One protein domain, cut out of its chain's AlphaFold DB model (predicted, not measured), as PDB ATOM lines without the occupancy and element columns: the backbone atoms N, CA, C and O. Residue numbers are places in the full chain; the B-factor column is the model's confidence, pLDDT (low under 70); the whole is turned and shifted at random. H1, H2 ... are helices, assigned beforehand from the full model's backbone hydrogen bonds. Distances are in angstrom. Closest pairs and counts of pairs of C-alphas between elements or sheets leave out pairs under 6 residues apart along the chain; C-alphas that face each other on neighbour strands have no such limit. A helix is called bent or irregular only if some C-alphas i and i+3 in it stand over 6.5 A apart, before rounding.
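AT A GLANCE: This is residues 7 to 155 of the 213 residues of an uncharacterized protein of Polynucleobacter sp (UniProt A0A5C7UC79). Three crossed helices, H4, H6 and H7, make the core, with a looser group of H1, H2 and H3 at one end and the long helix H8 at the other, folding back on H7 as a helical hairpin. H2 joins the first group to the core by packing on H4, and the short H5 sits at the corner before H6. The 149 printed residues hold eight named helices, H1 to H8 in order, and no named strand; the class is all helix, and the helix packing is mostly crossed. The whole is compact, with a radius of gyration of the C-alphas of 16.5 A and spans of 49 by 34 by 28 A.

IN THESE COORDINATES: H1, residues 7 to 13, begins at C-alpha 7 (25.168, -2.785, 31.899). H2, residues 20 to 34, measures 18.1 A and is irregular: C-alphas 30 and 33 are 9.7 A apart. H3 is residues 48 to 58, 15.4 A. H4, residues 65 to 79, measures 20.8 A and begins at (7.770, -8.906, 34.069). H5 is residues 82 to 85, and H6 is residues 87 to 99, 18.4 A. H7 is residues 115 to 128, 20.4 A. H8, residues 137 to 155, measures 27.0 A and ends at (-11.100, 15.288, 53.778).

HOW THE PARTS SIT: H6 and H7 are the hub, each touching four other helices. They touch about perpendicular at 87 degrees, the closest C-alphas being those of Cys 94 and Ala 121, 5.1 A. H4 touches H6 at a steep tilt of 40 degrees, opposite ways, closest at C-alphas Lys 70 and Leu 97, 4.8 A. With residues 20 to 24 alone, H2 touches H4, C-alphas Ala 20 and Leu 71 being closest at 5.1 A. H1 and H3 touch no helix but are near each other. H5 and H6 touch only at the corner, closest at C-alphas Phe 83 and Phe 90, 4.6 A. H7 and H8 form a hairpin at a steep tilt of 44 degrees, closest at C-alphas Val 115 and Met 147, 6.0 A. H4 and H8 are apart. In H1, H3, H4, H6 and H8 every O i to N i+4 pair is within hydrogen-bond range; H2 has 9 of 11 and H7 9 of 10, and H5 is too short for such a pair.

THE WHOLE: The C-alphas farthest apart, those of Gly 42 and Val 155, are 56.2 A apart. The printed part has no cut. The links H2 to H3 and H6 to H7 are long, with 13 and 15 residues. Mean pLDDT of the printed part is 89.3; residues 103 to 111 and 153 to 155 are under 70.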
ATOM      1  N   LYS A   7      25.434  -2.310  30.545       91.75
ATOM      2  CA  LYS A   7      25.168  -2.785  31.899       91.75
ATOM      3  C   LYS A   7      24.074  -1.963  32.578       91.75
ATOM      4  O   LYS A   7      23.157  -2.546  33.125       91.75
ATOM      5  N   GLU A   8      24.170  -0.637  32.532       93.94
ATOM      6  CA  GLU A   8      23.188   0.235  33.191       93.94
ATOM      7  C   GLU A   8      21.804   0.104  32.541       93.94
ATOM      8  O   GLU A   8      20.796   0.112  33.236       93.94
ATOM      9  N   VAL A   9      21.745  -0.107  31.222       94.62
ATOM     10  CA  VAL A   9      20.484  -0.441  30.537       94.62
ATOM     11  C   VAL A   9      19.953  -1.803  30.974       94.62
ATOM     12  O   VAL A   9      18.756  -1.941  31.199       94.62
ATOM     13  N   GLY A  10      20.821  -2.806  31.107       95.62
ATOM     14  CA  GLY A  10      20.415  -4.118  31.600       95.62
ATOM     15  C   GLY A  10      19.913  -4.085  33.045       95.62
ATOM     16  O   GLY A  10      18.963  -4.799  33.366       95.62
ATOM     17  N   ASP A  11      20.501  -3.229  33.885       96.62
ATOM     18  CA  ASP A  11      20.054  -2.985  35.258       96.62
ATOM     19  C   ASP A  11      18.638  -2.367  35.254       96.62
ATOM     20  O   ASP A  11      17.762  -2.903  35.925       96.62
ATOM     21  N   LEU A  12      18.374  -1.348  34.419       97.25
ATOM     22  CA  LEU A  12      17.030  -0.764  34.246       97.25
ATOM     23  C   LEU A  12      16.003  -1.785  33.730       97.25
ATOM     24  O   LEU A  12      14.925  -1.938  34.285       97.25
ATOM     25  N   LEU A  13      16.344  -2.568  32.704       96.75
ATOM     26  CA  LEU A  13      15.445  -3.608  32.183       96.75
ATOM     27  C   LEU A  13      15.065  -4.655  33.246       96.75
ATOM     28  O   LEU A  13      14.018  -5.292  33.128       96.75
ATOM     29  N   SER A  14      15.907  -4.842  34.263       96.81
ATOM     30  CA  SER A  14      15.693  -5.799  35.352       96.81
ATOM     31  C   SER A  14      15.040  -5.171  36.595       96.81
ATOM     32  O   SER A  14      14.721  -5.903  37.533       96.81
ATOM     33  N   ASP A  15      14.864  -3.847  36.623       96.94
ATOM     34  CA  ASP A  15      14.287  -3.104  37.744       96.94
ATOM     35  C   ASP A  15      12.784  -2.869  37.508       96.94
ATOM     36  O   ASP A  15      12.449  -2.113  36.592       96.94
ATOM     37  N   PRO A  16      11.882  -3.484  38.306       96.31
ATOM     38  CA  PRO A  16      10.430  -3.359  38.134       96.31
ATOM     39  C   PRO A  16       9.914  -1.919  38.196       96.31
ATOM     40  O   PRO A  16       8.826  -1.639  37.682       96.31
ATOM     41  N   GLU A  17      10.673  -1.013  38.809       96.31
ATOM     42  CA  GLU A  17      10.283   0.382  38.965       96.31
ATOM     43  C   GLU A  17      10.540   1.211  37.706       96.31
ATOM     44  O   GLU A  17       9.978   2.297  37.591       96.31
ATOM     45  N   THR A  18      11.324   0.710  36.743       97.56
ATOM     46  CA  THR A  18      11.687   1.479  35.544       97.56
ATOM     47  C   THR A  18      10.451   1.961  34.789       97.56
ATOM     48  O   THR A  18       9.553   1.179  34.468       97.56
ATOM     49  N   THR A  19      10.428   3.253  34.463       97.44
ATOM     50  CA  THR A  19       9.292   3.889  33.781       97.44
ATOM     51  C   THR A  19       9.139   3.411  32.336       97.44
ATOM     52  O   THR A  19      10.125   3.132  31.638       97.44
ATOM     53  N   ALA A  20       7.899   3.335  31.846       97.50
ATOM     54  CA  ALA A  20       7.602   2.837  30.506       97.50
ATOM     55  C   ALA A  20       8.234   3.703  29.407       97.50
ATOM     56  O   ALA A  20       8.721   3.175  28.407       97.50
ATOM     57  N   THR A  21       8.321   5.016  29.616       96.75
ATOM     58  CA  THR A  21       9.013   5.956  28.724       96.75
ATOM     59  C   THR A  21      10.487   5.604  28.604       96.75
ATOM     60  O   THR A  21      11.022   5.566  27.494       96.75
ATOM     61  N   THR A  22      11.167   5.305  29.715       97.12
ATOM     62  CA  THR A  22      12.569   4.883  29.645       97.12
ATOM     63  C   THR A  22      12.708   3.560  28.894       97.12
ATOM     64  O   THR A  22      13.585   3.438  28.033       97.12
ATOM     65  N   LEU A  23      11.834   2.586  29.166       97.50
ATOM     66  CA  LEU A  23      11.821   1.298  28.465       97.50
ATOM     67  C   LEU A  23      11.611   1.484  26.954       97.50
ATOM     68  O   LEU A  23      12.328   0.886  26.147       97.50
ATOM     69  N   LEU A  24      10.701   2.377  26.563       96.50
ATOM     70  CA  LEU A  24      10.450   2.717  25.167       96.50
ATOM     71  C   LEU A  24      11.669   3.380  24.523       96.50
ATOM     72  O   LEU A  24      12.052   3.017  23.413       96.50
ATOM     73  N   VAL A  25      12.336   4.303  25.221       95.75
ATOM     74  CA  VAL A  25      13.582   4.919  24.744       95.75
ATOM     75  C   VAL A  25      14.673   3.866  24.540       95.75
ATOM     76  O   VAL A  25      15.376   3.920  23.531       95.75
ATOM     77  N   ILE A  26      14.814   2.892  25.444       95.81
ATOM     78  CA  ILE A  26      15.760   1.777  25.282       95.81
ATOM     79  C   ILE A  26      15.445   1.001  23.998       95.81
ATOM     80  O   ILE A  26      16.334   0.831  23.157       95.81
ATOM     81  N   ALA A  27      14.187   0.592  23.812       95.44
ATOM     82  CA  ALA A  27      13.750  -0.167  22.643       95.44
ATOM     83  C   ALA A  27      13.936   0.620  21.332       95.44
ATOM     84  O   ALA A  27      14.515   0.107  20.374       95.44
ATOM     85  N   LEU A  28      13.540   1.895  21.299       93.88
ATOM     86  CA  LEU A  28      13.706   2.775  20.140       93.88
ATOM     87  C   LEU A  28      15.180   3.017  19.800       93.88
ATOM     88  O   LEU A  28      15.543   3.055  18.626       93.88
ATOM     89  N   ARG A  29      16.063   3.158  20.796       92.38
ATOM     90  CA  ARG A  29      17.504   3.311  20.538       92.38
ATOM     91  C   ARG A  29      18.141   2.028  20.011       92.38
ATOM     92  O   ARG A  29      19.091   2.127  19.234       92.38
ATOM     93  N   ALA A  30      17.658   0.866  20.446       92.81
ATOM     94  CA  ALA A  30      18.173  -0.429  20.020       92.81
ATOM     95  C   ALA A  30      17.690  -0.812  18.612       92.81
ATOM     96  O   ALA A  30      18.487  -1.280  17.799       92.81
ATOM     97  N   TYR A  31      16.407  -0.583  18.314       93.62
ATOM     98  CA  TYR A  31      15.744  -1.167  17.140       93.62
ATOM     99  C   TYR A  31      15.156  -0.140  16.166       93.62
ATOM    100  O   TYR A  31      14.875  -0.477  15.016       93.62
ATOM    101  N   GLY A  32      15.019   1.122  16.577       92.00
ATOM    102  CA  GLY A  32      14.538   2.203  15.720       92.00
ATOM    103  C   GLY A  32      13.173   1.904  15.103       92.00
ATOM    104  O   GLY A  32      12.231   1.533  15.799       92.00
ATOM    105  N   GLU A  33      13.085   2.061  13.782       89.62
ATOM    106  CA  GLU A  33      11.850   1.880  13.008       89.62
ATOM    107  C   GLU A  33      11.302   0.445  13.047       89.62
ATOM    108  O   GLU A  33      10.113   0.253  12.820       89.62
ATOM    109  N   GLU A  34      12.120  -0.568  13.365       92.81
ATOM    110  CA  GLU A  34      11.638  -1.955  13.476       92.81
ATOM    111  C   GLU A  34      10.605  -2.115  14.596       92.81
ATOM    112  O   GLU A  34       9.744  -2.984  14.499       92.81
ATOM    113  N   LEU A  35      10.657  -1.281  15.642       92.44
ATOM    114  CA  LEU A  35       9.796  -1.436  16.813       92.44
ATOM    115  C   LEU A  35       8.304  -1.325  16.459       92.44
ATOM    116  O   LEU A  35       7.522  -2.192  16.837       92.44
ATOM    117  N   PHE A  36       7.928  -0.290  15.703       90.75
ATOM    118  CA  PHE A  36       6.548  -0.059  15.249       90.75
ATOM    119  C   PHE A  36       6.332  -0.408  13.771       90.75
ATOM    120  O   PHE A  36       5.200  -0.415  13.290       90.75
ATOM    121  N   GLY A  37       7.406  -0.723  13.046       91.38
ATOM    122  CA  GLY A  37       7.387  -0.845  11.598       91.38
ATOM    123  C   GLY A  37       7.358   0.519  10.907       91.38
ATOM    124  O   GLY A  37       7.131   1.569  11.506       91.38
ATOM    125  N   ASN A  38       7.598   0.496   9.602       90.62
ATOM    126  CA  ASN A  38       7.506   1.660   8.739       90.62
ATOM    127  C   ASN A  38       7.034   1.219   7.348       90.62
ATOM    128  O   ASN A  38       7.773   0.585   6.588       90.62
ATOM    129  N   GLU A  39       5.791   1.560   7.009       87.81
ATOM    130  CA  GLU A  39       5.191   1.209   5.718       87.81
ATOM    131  C   GLU A  39       5.894   1.890   4.533       87.81
ATOM    132  O   GLU A  39       5.991   1.295   3.457       87.81
ATOM    133  N   GLU A  40       6.430   3.103   4.717       90.06
ATOM    134  CA  GLU A  40       7.118   3.851   3.658       90.06
ATOM    135  C   GLU A  40       8.454   3.203   3.277       90.06
ATOM    136  O   GLU A  40       8.827   3.176   2.100       90.06
ATOM    137  N   THR A  41       9.171   2.659   4.264       90.69
ATOM    138  CA  THR A  41      10.448   1.956   4.059       90.69
ATOM    139  C   THR A  41      10.275   0.443   3.886       90.69
ATOM    140  O   THR A  41      11.224  -0.241   3.498       90.69
ATOM    141  N   GLY A  42       9.061  -0.080   4.089       92.00
ATOM    142  CA  GLY A  42       8.719  -1.499   3.963       92.00
ATOM    143  C   GLY A  42       9.228  -2.367   5.117       92.00
ATOM    144  O   GLY A  42       9.372  -3.579   4.941       92.00
ATOM    145  N   ILE A  43       9.528  -1.764   6.270       93.00
ATOM    146  CA  ILE A  43       9.963  -2.459   7.484       93.00
ATOM    147  C   ILE A  43       8.711  -2.952   8.227       93.00
ATOM    148  O   ILE A  43       7.884  -2.128   8.616       93.00
ATOM    149  N   PRO A  44       8.520  -4.268   8.421       92.25
ATOM    150  CA  PRO A  44       7.405  -4.766   9.219       92.25
ATOM    151  C   PRO A  44       7.618  -4.458  10.713       92.25
ATOM    152  O   PRO A  44       8.770  -4.382  11.146       92.25
ATOM    153  N   PRO A  45       6.538  -4.324  11.506       91.56
ATOM    154  CA  PRO A  45       6.653  -4.216  12.956       91.56
ATOM    155  C   PRO A  45       7.290  -5.475  13.551       91.56
ATOM    156  O   PRO A  45       7.063  -6.590  13.068       91.56
ATOM    157  N   MET A  46       8.079  -5.285  14.604       92.69
ATOM    158  CA  MET A  46       8.722  -6.361  15.349       92.69
ATOM    159  C   MET A  46       7.686  -7.235  16.063       92.69
ATOM    160  O   MET A  46       6.702  -6.739  16.609       92.69
ATOM    161  N   ASP A  47       7.929  -8.546  16.086       91.00
ATOM    162  CA  ASP A  47       7.137  -9.456  16.908       91.00
ATOM    163  C   ASP A  47       7.420  -9.201  18.406       91.00
ATOM    164  O   ASP A  47       8.589  -9.099  18.792       91.00
ATOM    165  N   PRO A  48       6.395  -9.114  19.275       86.75
ATOM    166  CA  PRO A  48       6.602  -8.862  20.700       86.75
ATOM    167  C   PRO A  48       7.510  -9.886  21.393       86.75
ATOM    168  O   PRO A  48       8.273  -9.525  22.283       86.75
ATOM    169  N   VAL A  49       7.479 -11.162  20.994       89.62
ATOM    170  CA  VAL A  49       8.354 -12.194  21.575       89.62
ATOM    171  C   VAL A  49       9.804 -11.960  21.159       89.62
ATOM    172  O   VAL A  49      10.714 -12.092  21.984       89.62
ATOM    173  N   ASP A  50      10.024 -11.566  19.904       92.69
ATOM    174  CA  ASP A  50      11.355 -11.236  19.394       92.69
ATOM    175  C   ASP A  50      11.938 -10.001  20.093       92.69
ATOM    176  O   ASP A  50      13.130  -9.996  20.413       92.69
ATOM    177  N   LEU A  51      11.117  -8.986  20.393       92.94
ATOM    178  CA  LEU A  51      11.536  -7.801  21.149       92.94
ATOM    179  C   LEU A  51      12.181  -8.193  22.483       92.94
ATOM    180  O   LEU A  51      13.303  -7.774  22.787       92.94
ATOM    181  N   TRP A  52      11.506  -9.040  23.260       92.12
ATOM    182  CA  TRP A  52      11.984  -9.450  24.579       92.12
ATOM    183  C   TRP A  52      13.214 -10.342  24.514       92.12
ATOM    184  O   TRP A  52      14.129 -10.186  25.327       92.12
ATOM    185  N   LEU A  53      13.268 -11.253  23.541       92.44
ATOM    186  CA  LEU A  53      14.440 -12.096  23.335       92.44
ATOM    187  C   LEU A  53      15.671 -11.244  23.008       92.44
ATOM    188  O   LEU A  53      16.711 -11.396  23.648       92.44
ATOM    189  N   ARG A  54      15.532 -10.294  22.077       94.69
ATOM    190  CA  ARG A  54      16.624  -9.400  21.679       94.69
ATOM    191  C   ARG A  54      17.053  -8.485  22.820       94.69
ATOM    192  O   ARG A  54      18.247  -8.353  23.048       94.69
ATOM    193  N   LEU A  55      16.124  -7.922  23.601       93.38
ATOM    194  CA  LEU A  55      16.478  -7.086  24.760       93.38
ATOM    195  C   LEU A  55      17.282  -7.875  25.806       93.38
ATOM    196  O   LEU A  55      18.272  -7.367  26.335       93.38
ATOM    197  N   LYS A  56      16.897  -9.131  26.069       93.00
ATOM    198  CA  LYS A  56      17.628 -10.032  26.976       93.00
ATOM    199  C   LYS A  56      19.038 -10.325  26.454       93.00
ATOM    200  O   LYS A  56      19.986 -10.293  27.235       93.00
ATOM    201  N   GLU A  57      19.189 -10.573  25.154       93.38
ATOM    202  CA  GLU A  57      20.476 -10.898  24.522       93.38
ATOM    203  C   GLU A  57      21.402  -9.677  24.370       93.38
ATOM    204  O   GLU A  57      22.556  -9.727  24.804       93.38
ATOM    205  N   ASP A  58      20.905  -8.570  23.816       93.62
ATOM    206  CA  ASP A  58      21.692  -7.379  23.466       93.62
ATOM    207  C   ASP A  58      22.183  -6.605  24.702       93.62
ATOM    208  O   ASP A  58      23.261  -5.996  24.672       93.62
ATOM    209  N   PHE A  59      21.424  -6.655  25.802       93.69
ATOM    210  CA  PHE A  59      21.762  -5.994  27.068       93.69
ATOM    211  C   PHE A  59      22.182  -6.966  28.176       93.69
ATOM    212  O   PHE A  59      22.523  -6.524  29.273       93.69
ATOM    213  N   ASN A  60      22.212  -8.278  27.899       92.81
ATOM    214  CA  ASN A  60      22.510  -9.326  28.882       92.81
ATOM    215  C   ASN A  60      21.688  -9.146  30.179       92.81
ATOM    216  O   ASN A  60      22.222  -9.202  31.291       92.81
ATOM    217  N   ALA A  61      20.390  -8.887  30.011       91.75
ATOM    218  CA  ALA A  61      19.457  -8.513  31.068       91.75
ATOM    219  C   ALA A  61      18.480  -9.650  31.393       91.75
ATOM    220  O   ALA A  61      18.143 -10.467  30.534       91.75
ATOM    221  N   GLN A  62      17.988  -9.686  32.633       92.38
ATOM    222  CA  GLN A  62      16.825 -10.491  33.009       92.38
ATOM    223  C   GLN A  62      15.635  -9.544  33.088       92.38
ATOM    224  O   GLN A  62      15.356  -9.010  34.155       92.38
ATOM    225  N   VAL A  63      14.992  -9.296  31.942       92.44
ATOM    226  CA  VAL A  63      13.890  -8.326  31.873       92.44
ATOM    227  C   VAL A  63      12.810  -8.706  32.887       92.44
ATOM    228  O   VAL A  63      12.347  -9.849  32.888       92.44
ATOM    229  N   HIS A  64      12.468  -7.765  33.766       95.31
ATOM    230  CA  HIS A  64      11.441  -7.966  34.779       95.31
ATOM    231  C   HIS A  64      10.052  -7.962  34.131       95.31
ATOM    232  O   HIS A  64       9.798  -7.167  33.231       95.31
ATOM    233  N   GLU A  65       9.135  -8.803  34.611       94.19
ATOM    234  CA  GLU A  65       7.770  -8.906  34.069       94.19
ATOM    235  C   GLU A  65       7.032  -7.559  34.091       94.19
ATOM    236  O   GLU A  65       6.484  -7.151  33.074       94.19
ATOM    237  N   ASN A  66       7.122  -6.803  35.192       95.50
ATOM    238  CA  ASN A  66       6.587  -5.438  35.269       95.50
ATOM    239  C   ASN A  66       7.103  -4.530  34.142       95.50
ATOM    240  O   ASN A  66       6.323  -3.775  33.574       95.50
ATOM    241  N   CYS A  67       8.383  -4.626  33.765       96.12
ATOM    242  CA  CYS A  67       8.922  -3.872  32.632       96.12
ATOM    243  C   CYS A  67       8.324  -4.347  31.304       96.12
ATOM    244  O   CYS A  67       8.028  -3.530  30.431       96.12
ATOM    245  N   GLU A  68       8.129  -5.660  31.145       95.00
ATOM    246  CA  GLU A  68       7.457  -6.213  29.967       95.00
ATOM    247  C   GLU A  68       6.031  -5.654  29.844       95.00
ATOM    248  O   GLU A  68       5.641  -5.149  28.788       95.00
ATOM    249  N   ASN A  69       5.285  -5.651  30.947       95.06
ATOM    250  CA  ASN A  69       3.907  -5.169  31.009       95.06
ATOM    251  C   ASN A  69       3.811  -3.652  30.787       95.06
ATOM    252  O   ASN A  69       3.027  -3.223  29.940       95.06
ATOM    253  N   LYS A  70       4.664  -2.854  31.442       96.75
ATOM    254  CA  LYS A  70       4.767  -1.394  31.268       96.75
ATOM    255  C   LYS A  70       5.010  -1.005  29.812       96.75
ATOM    256  O   LYS A  70       4.280  -0.189  29.249       96.75
ATOM    257  N   LEU A  71       6.010  -1.616  29.168       96.12
ATOM    258  CA  LEU A  71       6.324  -1.299  27.774       96.12
ATOM    259  C   LEU A  71       5.200  -1.727  26.829       96.12
ATOM    260  O   LEU A  71       4.831  -0.959  25.944       96.12
ATOM    261  N   ASN A  72       4.638  -2.926  27.011       93.62
ATOM    262  CA  ASN A  72       3.527  -3.395  26.184       93.62
ATOM    263  C   ASN A  72       2.293  -2.491  26.333       93.62
ATOM    264  O   ASN A  72       1.637  -2.192  25.333       93.62
ATOM    265  N   ALA A  73       1.990  -2.030  27.550       94.88
ATOM    266  CA  ALA A  73       0.890  -1.110  27.816       94.88
ATOM    267  C   ALA A  73       1.100   0.236  27.116       94.88
ATOM    268  O   ALA A  73       0.221   0.673  26.371       94.88
ATOM    269  N   LEU A  74       2.288   0.836  27.252       96.25
ATOM    270  CA  LEU A  74       2.617   2.079  26.556       96.25
ATOM    271  C   LEU A  74       2.559   1.894  25.037       96.25
ATOM    272  O   LEU A  74       1.871   2.644  24.355       96.25
ATOM    273  N   MET A  75       3.195   0.859  24.482       93.81
ATOM    274  CA  MET A  75       3.139   0.576  23.042       93.81
ATOM    275  C   MET A  75       1.701   0.380  22.544       93.81
ATOM    276  O   MET A  75       1.362   0.863  21.466       93.81
ATOM    277  N   THR A  76       0.839  -0.276  23.325       92.38
ATOM    278  CA  THR A  76      -0.592  -0.428  23.010       92.38
ATOM    279  C   THR A  76      -1.306   0.923  22.980       92.38
ATOM    280  O   THR A  76      -2.080   1.192  22.055       92.38
ATOM    281  N   ALA A  77      -1.021   1.782  23.961       94.31
ATOM    282  CA  ALA A  77      -1.557   3.132  24.044       94.31
ATOM    283  C   ALA A  77      -1.037   4.052  22.930       94.31
ATOM    284  O   ALA A  77      -1.734   4.989  22.573       94.31
ATOM    285  N   LEU A  78       0.144   3.794  22.356       92.69
ATOM    286  CA  LEU A  78       0.692   4.546  21.217       92.69
ATOM    287  C   LEU A  78       0.192   4.031  19.862       92.69
ATOM    288  O   LEU A  78      -0.004   4.809  18.934       92.69
ATOM    289  N   ALA A  79      -0.013   2.720  19.733       89.75
ATOM    290  CA  ALA A  79      -0.403   2.090  18.472       89.75
ATOM    291  C   ALA A  79      -1.916   2.148  18.194       89.75
ATOM    292  O   ALA A  79      -2.348   1.835  17.083       89.75
ATOM    293  N   THR A  80      -2.733   2.486  19.195       91.25
ATOM    294  CA  THR A  80      -4.198   2.489  19.093       91.25
ATOM    295  C   THR A  80      -4.812   3.694  19.802       91.25
ATOM    296  O   THR A  80      -4.182   4.303  20.661       91.25
ATOM    297  N   ASP A  81      -6.077   3.985  19.504       93.19
ATOM    298  CA  ASP A  81      -6.872   4.991  20.231       93.19
ATOM    299  C   ASP A  81      -7.592   4.387  21.455       93.19
ATOM    300  O   ASP A  81      -8.392   5.034  22.126       93.19
ATOM    301  N   GLY A  82      -7.307   3.116  21.778       93.75
ATOM    302  CA  GLY A  82      -7.993   2.382  22.841       93.75
ATOM    303  C   GLY A  82      -7.875   3.046  24.212       93.75
ATOM    304  O   GLY A  82      -8.826   2.984  24.985       93.75
ATOM    305  N   PHE A  83      -6.757   3.724  24.486       95.38
ATOM    306  CA  PHE A  83      -6.549   4.469  25.730       95.38
ATOM    307  C   PHE A  83      -7.569   5.607  25.921       95.38
ATOM    308  O   PHE A  83      -8.020   5.834  27.038       95.38
ATOM    309  N   TYR A  84      -7.995   6.269  24.842       95.94
ATOM    310  CA  TYR A  84      -8.942   7.391  24.892       95.94
ATOM    311  C   TYR A  84     -10.400   6.958  24.682       95.94
ATOM    312  O   TYR A  84     -11.325   7.595  25.193       95.94
ATOM    313  N   ASP A  85     -10.625   5.844  23.983       96.31
ATOM    314  CA  ASP A  85     -11.965   5.423  23.556       96.31
ATOM    315  C   ASP A  85     -12.545   4.230  24.327       96.31
ATOM    316  O   ASP A  85     -13.759   3.999  24.295       96.31
ATOM    317  N   ASN A  86     -11.715   3.445  25.020       94.44
ATOM    318  CA  ASN A  86     -12.141   2.217  25.684       94.44
ATOM    319  C   ASN A  86     -11.727   2.197  27.157       94.44
ATOM    320  O   ASN A  86     -10.566   1.986  27.489       94.44
ATOM    321  N   LEU A  87     -12.719   2.298  28.045       92.94
ATOM    322  CA  LEU A  87     -12.513   2.292  29.493       92.94
ATOM    323  C   LEU A  87     -11.727   1.074  30.008       92.94
ATOM    324  O   LEU A  87     -10.929   1.218  30.924       92.94
ATOM    325  N   GLN A  88     -11.910  -0.116  29.429       91.12
ATOM    326  CA  GLN A  88     -11.155  -1.298  29.865       91.12
ATOM    327  C   GLN A  88      -9.678  -1.202  29.486       91.12
ATOM    328  O   GLN A  88      -8.823  -1.612  30.262       91.12
ATOM    329  N   VAL A  89      -9.388  -0.654  28.304       92.69
ATOM    330  CA  VAL A  89      -8.008  -0.433  27.855       92.69
ATOM    331  C   VAL A  89      -7.371   0.682  28.677       92.69
ATOM    332  O   VAL A  89      -6.244   0.515  29.115       92.69
ATOM    333  N   PHE A  90      -8.102   1.767  28.942       94.25
ATOM    334  CA  PHE A  90      -7.658   2.832  29.839       94.25
ATOM    335  C   PHE A  90      -7.254   2.278  31.207       94.25
ATOM    336  O   PHE A  90      -6.128   2.502  31.633       94.25
ATOM    337  N   VAL A  91      -8.126   1.490  31.850       92.81
ATOM    338  CA  VAL A  91      -7.833   0.924  33.174       92.81
ATOM    339  C   VAL A  91      -6.608   0.016  33.138       92.81
ATOM    340  O   VAL A  91      -5.686   0.219  33.917       92.81
ATOM    341  N   ALA A  92      -6.563  -0.925  32.191       92.06
ATOM    342  CA  ALA A  92      -5.444  -1.855  32.069       92.06
ATOM    343  C   ALA A  92      -4.110  -1.146  31.780       92.06
ATOM    344  O   ALA A  92      -3.073  -1.564  32.283       92.06
ATOM    345  N   VAL A  93      -4.121  -0.073  30.981       94.44
ATOM    346  CA  VAL A  93      -2.917   0.728  30.727       94.44
ATOM    347  C   VAL A  93      -2.491   1.465  31.991       94.44
ATOM    348  O   VAL A  93      -1.315   1.409  32.325       94.44
ATOM    349  N   CYS A  94      -3.409   2.111  32.714       94.81
ATOM    350  CA  CYS A  94      -3.066   2.824  33.944       94.81
ATOM    351  C   CYS A  94      -2.429   1.901  34.993       94.81
ATOM    352  O   CYS A  94      -1.350   2.218  35.489       94.81
ATOM    353  N   SER A  95      -3.033   0.739  35.256       92.75
ATOM    354  CA  SER A  95      -2.489  -0.255  36.193       92.75
ATOM    355  C   SER A  95      -1.114  -0.764  35.761       92.75
ATOM    356  O   SER A  95      -0.177  -0.848  36.559       92.75
ATOM    357  N   ALA A  96      -0.964  -1.056  34.466       94.00
ATOM    358  CA  ALA A  96       0.280  -1.592  33.939       94.00
ATOM    359  C   ALA A  96       1.408  -0.565  33.982       94.00
ATOM    360  O   ALA A  96       2.540  -0.944  34.262       94.00
ATOM    361  N   LEU A  97       1.133   0.714  33.715       95.12
ATOM    362  CA  LEU A  97       2.154   1.761  33.744       95.12
ATOM    363  C   LEU A  97       2.683   2.030  35.155       95.12
ATOM    364  O   LEU A  97       3.874   2.304  35.298       95.12
ATOM    365  N   GLU A  98       1.846   1.897  36.185       91.50
ATOM    366  CA  GLU A  98       2.294   2.087  37.564       91.50
ATOM    367  C   GLU A  98       3.021   0.852  38.108       91.50
ATOM    368  O   GLU A  98       4.238   0.885  38.329       91.50
ATOM    369  N   ASP A  99       2.309  -0.266  38.233       88.12
ATOM    370  CA  ASP A  99       2.791  -1.438  38.972       88.12
ATOM    371  C   ASP A  99       3.202  -2.599  38.064       88.12
ATOM    372  O   ASP A  99       3.732  -3.612  38.526       88.12
ATOM    373  N   GLY A 100       3.009  -2.473  36.749       86.56
ATOM    374  CA  GLY A 100       3.197  -3.587  35.825       86.56
ATOM    375  C   GLY A 100       2.106  -4.651  35.940       86.56
ATOM    376  O   GLY A 100       2.303  -5.748  35.419       86.56
ATOM    377  N   ASP A 101       0.983  -4.358  36.599       84.25
ATOM    378  CA  ASP A 101      -0.180  -5.245  36.648       84.25
ATOM    379  C   ASP A 101      -1.008  -5.092  35.365       84.25
ATOM    380  O   ASP A 101      -1.329  -3.989  34.933       84.25
ATOM    381  N   LEU A 102      -1.369  -6.207  34.731       70.50
ATOM    382  CA  LEU A 102      -2.216  -6.205  33.535       70.50
ATOM    383  C   LEU A 102      -3.711  -6.067  33.864       70.50
ATOM    384  O   LEU A 102      -4.544  -6.185  32.961       70.50
ATOM    385  N   GLY A 103      -4.048  -5.814  35.130       61.19
ATOM    386  CA  GLY A 103      -5.409  -5.668  35.608       61.19
ATOM    387  C   GLY A 103      -6.095  -7.024  35.608       61.19
ATOM    388  O   GLY A 103      -6.806  -7.399  34.669       61.19
ATOM    389  N   ASP A 104      -5.884  -7.788  36.673       55.34
ATOM    390  CA  ASP A 104      -6.565  -9.061  36.856       55.34
ATOM    391  C   ASP A 104      -8.079  -8.807  37.021       55.34
ATOM    392  O   ASP A 104      -8.567  -8.395  38.073       55.34
ATOM    393  N   LEU A 105      -8.865  -9.074  35.966       50.47
ATOM    394  CA  LEU A 105     -10.336  -9.058  35.987       50.47
ATOM    395  C   LEU A 105     -10.883 -10.258  36.780       50.47
ATOM    396  O   LEU A 105     -11.692 -11.055  36.288       50.47
ATOM    397  N   VAL A 106     -10.434 -10.434  38.016       44.00
ATOM    398  CA  VAL A 106     -10.961 -11.450  38.914       44.00
ATOM    399  C   VAL A 106     -12.345 -10.959  39.350       44.00
ATOM    400  O   VAL A 106     -12.490 -10.016  40.113       44.00
ATOM    401  N   GLU A 107     -13.386 -11.594  38.800       46.34
ATOM    402  CA  GLU A 107     -14.809 -11.403  39.149       46.34
ATOM    403  C   GLU A 107     -15.543 -10.194  38.536       46.34
ATOM    404  O   GLU A 107     -16.610  -9.802  39.012       46.34
ATOM    405  N   GLY A 108     -15.061  -9.650  37.412       49.59
ATOM    406  CA  GLY A 108     -15.801  -8.626  36.656       49.59
ATOM    407  C   GLY A 108     -15.915  -7.275  37.371       49.59
ATOM    408  O   GLY A 108     -16.730  -6.438  36.977       49.59
ATOM    409  N   GLN A 109     -15.102  -7.069  38.405       51.94
ATOM    410  CA  GLN A 109     -14.815  -5.761  38.967       51.94
ATOM    411  C   GLN A 109     -13.571  -5.228  38.258       51.94
ATOM    412  O   GLN A 109     -12.601  -5.959  38.080       51.94
ATOM    413  N   MET A 110     -13.647  -3.989  37.773       60.12
ATOM    414  CA  MET A 110     -12.450  -3.297  37.307       60.12
ATOM    415  C   MET A 110     -11.575  -3.002  38.523       60.12
ATOM    416  O   MET A 110     -12.103  -2.727  39.604       60.12
ATOM    417  N   GLU A 111     -10.263  -3.088  38.335       66.06
ATOM    418  CA  GLU A 111      -9.294  -2.668  39.338       66.06
ATOM    419  C   GLU A 111      -9.589  -1.237  39.801       66.06
ATOM    420  O   GLU A 111     -10.072  -0.397  39.032       66.06
ATOM    421  N   THR A 112      -9.383  -0.986  41.093       75.69
ATOM    422  CA  THR A 112      -9.644   0.334  41.670       75.69
ATOM    423  C   THR A 112      -8.407   1.186  41.468       75.69
ATOM    424  O   THR A 112      -7.496   1.133  42.284       75.69
ATOM    425  N   LEU A 113      -8.392   1.936  40.368       88.12
ATOM    426  CA  LEU A 113      -7.348   2.920  40.116       88.12
ATOM    427  C   LEU A 113      -7.406   4.058  41.124       88.12
ATOM    428  O   LEU A 113      -8.498   4.510  41.489       88.12
ATOM    429  N   THR A 114      -6.233   4.570  41.473       90.38
ATOM    430  CA  THR A 114      -6.085   5.810  42.228       90.38
ATOM    431  C   THR A 114      -5.959   7.031  41.309       90.38
ATOM    432  O   THR A 114      -5.627   6.930  40.123       90.38
ATOM    433  N   VAL A 115      -6.229   8.234  41.830       90.88
ATOM    434  CA  VAL A 115      -6.013   9.491  41.091       90.88
ATOM    435  C   VAL A 115      -4.550   9.637  40.644       90.88
ATOM    436  O   VAL A 115      -4.341   9.940  39.466       90.88
ATOM    437  N   PRO A 116      -3.529   9.397  41.495       91.00
ATOM    438  CA  PRO A 116      -2.128   9.433  41.073       91.00
ATOM    439  C   PRO A 116      -1.783   8.481  39.927       91.00
ATOM    440  O   PRO A 116      -1.110   8.908  38.988       91.00
ATOM    441  N   GLU A 117      -2.271   7.237  39.962       92.38
ATOM    442  CA  GLU A 117      -2.067   6.249  38.890       92.38
ATOM    443  C   GLU A 117      -2.620   6.750  37.556       92.38
ATOM    444  O   GLU A 117      -1.923   6.732  36.540       92.38
ATOM    445  N   MET A 118      -3.856   7.264  37.557       93.56
ATOM    446  CA  MET A 118      -4.465   7.825  36.348       93.56
ATOM    447  C   MET A 118      -3.675   9.028  35.826       93.56
ATOM    448  O   MET A 118      -3.413   9.118  34.628       93.56
ATOM    449  N   LEU A 119      -3.288   9.958  36.705       93.00
ATOM    450  CA  LEU A 119      -2.547  11.154  36.302       93.00
ATOM    451  C   LEU A 119      -1.165  10.807  35.742       93.00
ATOM    452  O   LEU A 119      -0.750  11.407  34.750       93.00
ATOM    453  N   TRP A 120      -0.469   9.837  36.339       94.38
ATOM    454  CA  TRP A 120       0.817   9.362  35.840       94.38
ATOM    455  C   TRP A 120       0.678   8.684  34.477       94.38
ATOM    456  O   TRP A 120       1.413   9.026  33.552       94.38
ATOM    457  N   ALA A 121      -0.304   7.799  34.315       95.00
ATOM    458  CA  ALA A 121      -0.550   7.118  33.051       95.00
ATOM    459  C   ALA A 121      -0.890   8.096  31.917       95.00
ATOM    460  O   ALA A 121      -0.327   7.999  30.827       95.00
ATOM    461  N   ILE A 122      -1.760   9.078  32.182       94.31
ATOM    462  CA  ILE A 122      -2.080  10.145  31.224       94.31
ATOM    463  C   ILE A 122      -0.812  10.920  30.869       94.31
ATOM    464  O   ILE A 122      -0.525  11.107  29.691       94.31
ATOM    465  N   TYR A 123      -0.032  11.334  31.872       92.75
ATOM    466  CA  TYR A 123       1.223  12.047  31.648       92.75
ATOM    467  C   TYR A 123       2.181  11.246  30.759       92.75
ATOM    468  O   TYR A 123       2.727  11.788  29.801       92.75
ATOM    469  N   GLU A 124       2.376   9.962  31.049       93.38
ATOM    470  CA  GLU A 124       3.338   9.122  30.347       93.38
ATOM    471  C   GLU A 124       2.911   8.813  28.904       93.38
ATOM    472  O   GLU A 124       3.741   8.850  27.992       93.38
ATOM    473  N   VAL A 125       1.619   8.574  28.662       94.62
ATOM    474  CA  VAL A 125       1.087   8.380  27.305       94.62
ATOM    475  C   VAL A 125       1.193   9.672  26.493       94.62
ATOM    476  O   VAL A 125       1.750   9.651  25.396       94.62
ATOM    477  N   GLU A 126       0.732  10.800  27.035       91.62
ATOM    478  CA  GLU A 126       0.770  12.111  26.365       91.62
ATOM    479  C   GLU A 126       2.204  12.568  26.069       91.62
ATOM    480  O   GLU A 126       2.467  13.180  25.038       91.62
ATOM    481  N   LEU A 127       3.169  12.222  26.926       91.06
ATOM    482  CA  LEU A 127       4.584  12.520  26.694       91.06
ATOM    483  C   LEU A 127       5.138  11.838  25.434       91.06
ATOM    484  O   LEU A 127       6.076  12.346  24.813       91.06
ATOM    485  N   ASN A 128       4.588  10.673  25.083       91.69
ATOM    486  CA  ASN A 128       5.055   9.830  23.986       91.69
ATOM    487  C   ASN A 128       4.155   9.898  22.741       91.69
ATOM    488  O   ASN A 128       4.483   9.271  21.730       91.69
ATOM    489  N   ARG A 129       3.062  10.666  22.784       87.50
ATOM    490  CA  ARG A 129       2.180  10.937  21.642       87.50
ATOM    491  C   ARG A 129       2.381  12.354  21.118       87.50
ATOM    492  O   ARG A 129       2.780  13.262  21.839       87.50
ATOM    493  N   ASP A 130       2.147  12.538  19.825       82.12
ATOM    494  CA  ASP A 130       2.234  13.836  19.151       82.12
ATOM    495  C   ASP A 130       0.864  14.392  18.730       82.12
ATOM    496  O   ASP A 130       0.776  15.512  18.216       82.12
ATOM    497  N   ASP A 131      -0.206  13.643  18.990       82.25
ATOM    498  CA  ASP A 131      -1.588  14.022  18.763       82.25
ATOM    499  C   ASP A 131      -2.320  14.353  20.070       82.25
ATOM    500  O   ASP A 131      -2.004  13.843  21.136       82.25
ATOM    501  N   GLN A 132      -3.314  15.240  19.976       78.12
ATOM    502  CA  GLN A 132      -4.222  15.541  21.083       78.12
ATOM    503  C   GLN A 132      -5.533  14.799  20.848       78.12
ATOM    504  O   GLN A 132      -6.182  15.025  19.820       78.12
ATOM    505  N   GLN A 133      -5.924  13.944  21.792       86.69
ATOM    506  CA  GLN A 133      -7.190  13.216  21.757       86.69
ATOM    507  C   GLN A 133      -8.033  13.524  22.994       86.69
ATOM    508  O   GLN A 133      -7.521  13.688  24.097       86.69
ATOM    509  N   ASP A 134      -9.347  13.608  22.799       91.75
ATOM    510  CA  ASP A 134     -10.290  13.775  23.899       91.75
ATOM    511  C   ASP A 134     -10.687  12.400  24.446       91.75
ATOM    512  O   ASP A 134     -11.020  11.492  23.683       91.75
ATOM    513  N   PHE A 135     -10.738  12.259  25.772       95.75
ATOM    514  CA  PHE A 135     -11.276  11.052  26.393       95.75
ATOM    515  C   PHE A 135     -12.767  10.882  26.096       95.75
ATOM    516  O   PHE A 135     -13.565  11.825  26.166       95.75
ATOM    517  N   SER A 136     -13.173   9.639  25.842       96.94
ATOM    518  CA  SER A 136     -14.580   9.285  25.710       96.94
ATOM    519  C   SER A 136     -15.368   9.632  26.986       96.94
ATOM    520  O   SER A 136     -14.832   9.548  28.097       96.94
ATOM    521  N   PRO A 137     -16.677   9.936  26.881       97.31
ATOM    522  CA  PRO A 137     -17.499  10.258  28.050       97.31
ATOM    523  C   PRO A 137     -17.475   9.180  29.140       97.31
ATOM    524  O   PRO A 137     -17.565   9.500  30.317       97.31
ATOM    525  N   ALA A 138     -17.320   7.908  28.761       95.44
ATOM    526  CA  ALA A 138     -17.242   6.805  29.714       95.44
ATOM    527  C   ALA A 138     -15.980   6.862  30.588       95.44
ATOM    528  O   ALA A 138     -16.046   6.507  31.763       95.44
ATOM    529  N   ILE A 139     -14.851   7.303  30.023       95.44
ATOM    530  CA  ILE A 139     -13.595   7.481  30.758       95.44
ATOM    531  C   ILE A 139     -13.659   8.751  31.602       95.44
ATOM    532  O   ILE A 139     -13.301   8.705  32.772       95.44
ATOM    533  N   VAL A 140     -14.204   9.848  31.069       95.69
ATOM    534  CA  VAL A 140     -14.420  11.082  31.847       95.69
ATOM    535  C   VAL A 140     -15.299  10.815  33.073       95.69
ATOM    536  O   VAL A 140     -14.897  11.116  34.192       95.69
ATOM    537  N   ASP A 141     -16.441  10.145  32.888       93.94
ATOM    538  CA  ASP A 141     -17.339   9.761  33.985       93.94
ATOM    539  C   ASP A 141     -16.664   8.827  35.006       93.94
ATOM    540  O   ASP A 141     -17.082   8.764  36.164       93.94
ATOM    541  N   PHE A 142     -15.681   8.031  34.577       93.12
ATOM    542  CA  PHE A 142     -14.904   7.163  35.458       93.12
ATOM    543  C   PHE A 142     -13.882   7.970  36.266       93.12
ATOM    544  O   PHE A 142     -13.896   7.877  37.493       93.12
ATOM    545  N   MET A 143     -13.080   8.812  35.609       93.12
ATOM    546  CA  MET A 143     -12.114   9.700  36.265       93.12
ATOM    547  C   MET A 143     -12.803  10.589  37.303       93.12
ATOM    548  O   MET A 143     -12.351  10.666  38.444       93.12
ATOM    549  N   ASP A 144     -13.947  11.185  36.954       92.06
ATOM    550  CA  ASP A 144     -14.732  12.017  37.869       92.06
ATOM    551  C   ASP A 144     -15.172  11.245  39.118       92.06
ATOM    552  O   ASP A 144     -15.171  11.790  40.222       92.06
ATOM    553  N   LYS A 145     -15.547   9.968  38.988       91.12
ATOM    554  CA  LYS A 145     -15.941   9.149  40.147       91.12
ATOM    555  C   LYS A 145     -14.768   8.870  41.072       91.12
ATOM    556  O   LYS A 145     -14.945   8.996  42.278       91.12
ATOM    557  N   ILE A 146     -13.610   8.509  40.523       90.44
ATOM    558  CA  ILE A 146     -12.409   8.226  41.318       90.44
ATOM    559  C   ILE A 146     -11.928   9.500  42.021       90.44
ATOM    560  O   ILE A 146     -11.743   9.486  43.234       90.44
ATOM    561  N   MET A 147     -11.858  10.628  41.305       88.06
ATOM    562  CA  MET A 147     -11.482  11.923  41.890       88.06
ATOM    563  C   MET A 147     -12.402  12.338  43.040       88.06
ATOM    564  O   MET A 147     -11.921  12.792  44.074       88.06
ATOM    565  N   ASN A 148     -13.721  12.180  42.882       86.50
ATOM    566  CA  ASN A 148     -14.664  12.503  43.954       86.50
ATOM    567  C   ASN A 148     -14.563  11.516  45.129       86.50
ATOM    568  O   ASN A 148     -14.647  11.945  46.274       86.50
ATOM    569  N   SER A 149     -14.357  10.223  44.857       85.06
ATOM    570  CA  SER A 149     -14.205   9.196  45.897       85.06
ATOM    571  C   SER A 149     -12.984   9.461  46.775       85.06
ATOM    572  O   SER A 149     -13.106   9.491  47.994       85.06
ATOM    573  N   GLU A 150     -11.820   9.709  46.171       82.62
ATOM    574  CA  GLU A 150     -10.606  10.006  46.934       82.62
ATOM    575  C   GLU A 150     -10.677  11.358  47.639       82.62
ATOM    576  O   GLU A 150     -10.208  11.490  48.766       82.62
ATOM    577  N   ALA A 151     -11.282  12.372  47.014       75.25
ATOM    578  CA  ALA A 151     -11.461  13.662  47.668       75.25
ATOM    579  C   ALA A 151     -12.298  13.531  48.951       75.25
ATOM    580  O   ALA A 151     -11.950  14.141  49.962       75.25
ATOM    581  N   ASP A 152     -13.360  12.721  48.932       71.50
ATOM    582  CA  ASP A 152     -14.191  12.462  50.110       71.50
ATOM    583  C   ASP A 152     -13.420  11.701  51.209       71.50
ATOM    584  O   ASP A 152     -13.608  11.990  52.390       71.50
ATOM    585  N   GLU A 153     -12.519  10.782  50.841       67.81
ATOM    586  CA  GLU A 153     -11.673  10.034  51.787       67.81
ATOM    587  C   GLU A 153     -10.582  10.908  52.426       67.81
ATOM    588  O   GLU A 153     -10.348  10.838  53.634       67.81
ATOM    589  N   VAL A 154      -9.936  11.784  51.651       60.50
ATOM    590  CA  VAL A 154      -8.824  12.605  52.153       60.50
ATOM    591  C   VAL A 154      -9.298  13.719  53.094       60.50
ATOM    592  O   VAL A 154      -8.590  14.063  54.041       60.50
ATOM    593  N   VAL A 155     -10.517  14.244  52.909       56.97
ATOM    594  CA  VAL A 155     -11.100  15.288  53.778       56.97
ATOM    595  C   VAL A 155     -11.208  14.844  55.249       56.97
ATOM    596  O   VAL A 155     -11.280  15.703  56.134       56.97
TER     597      VAL A 155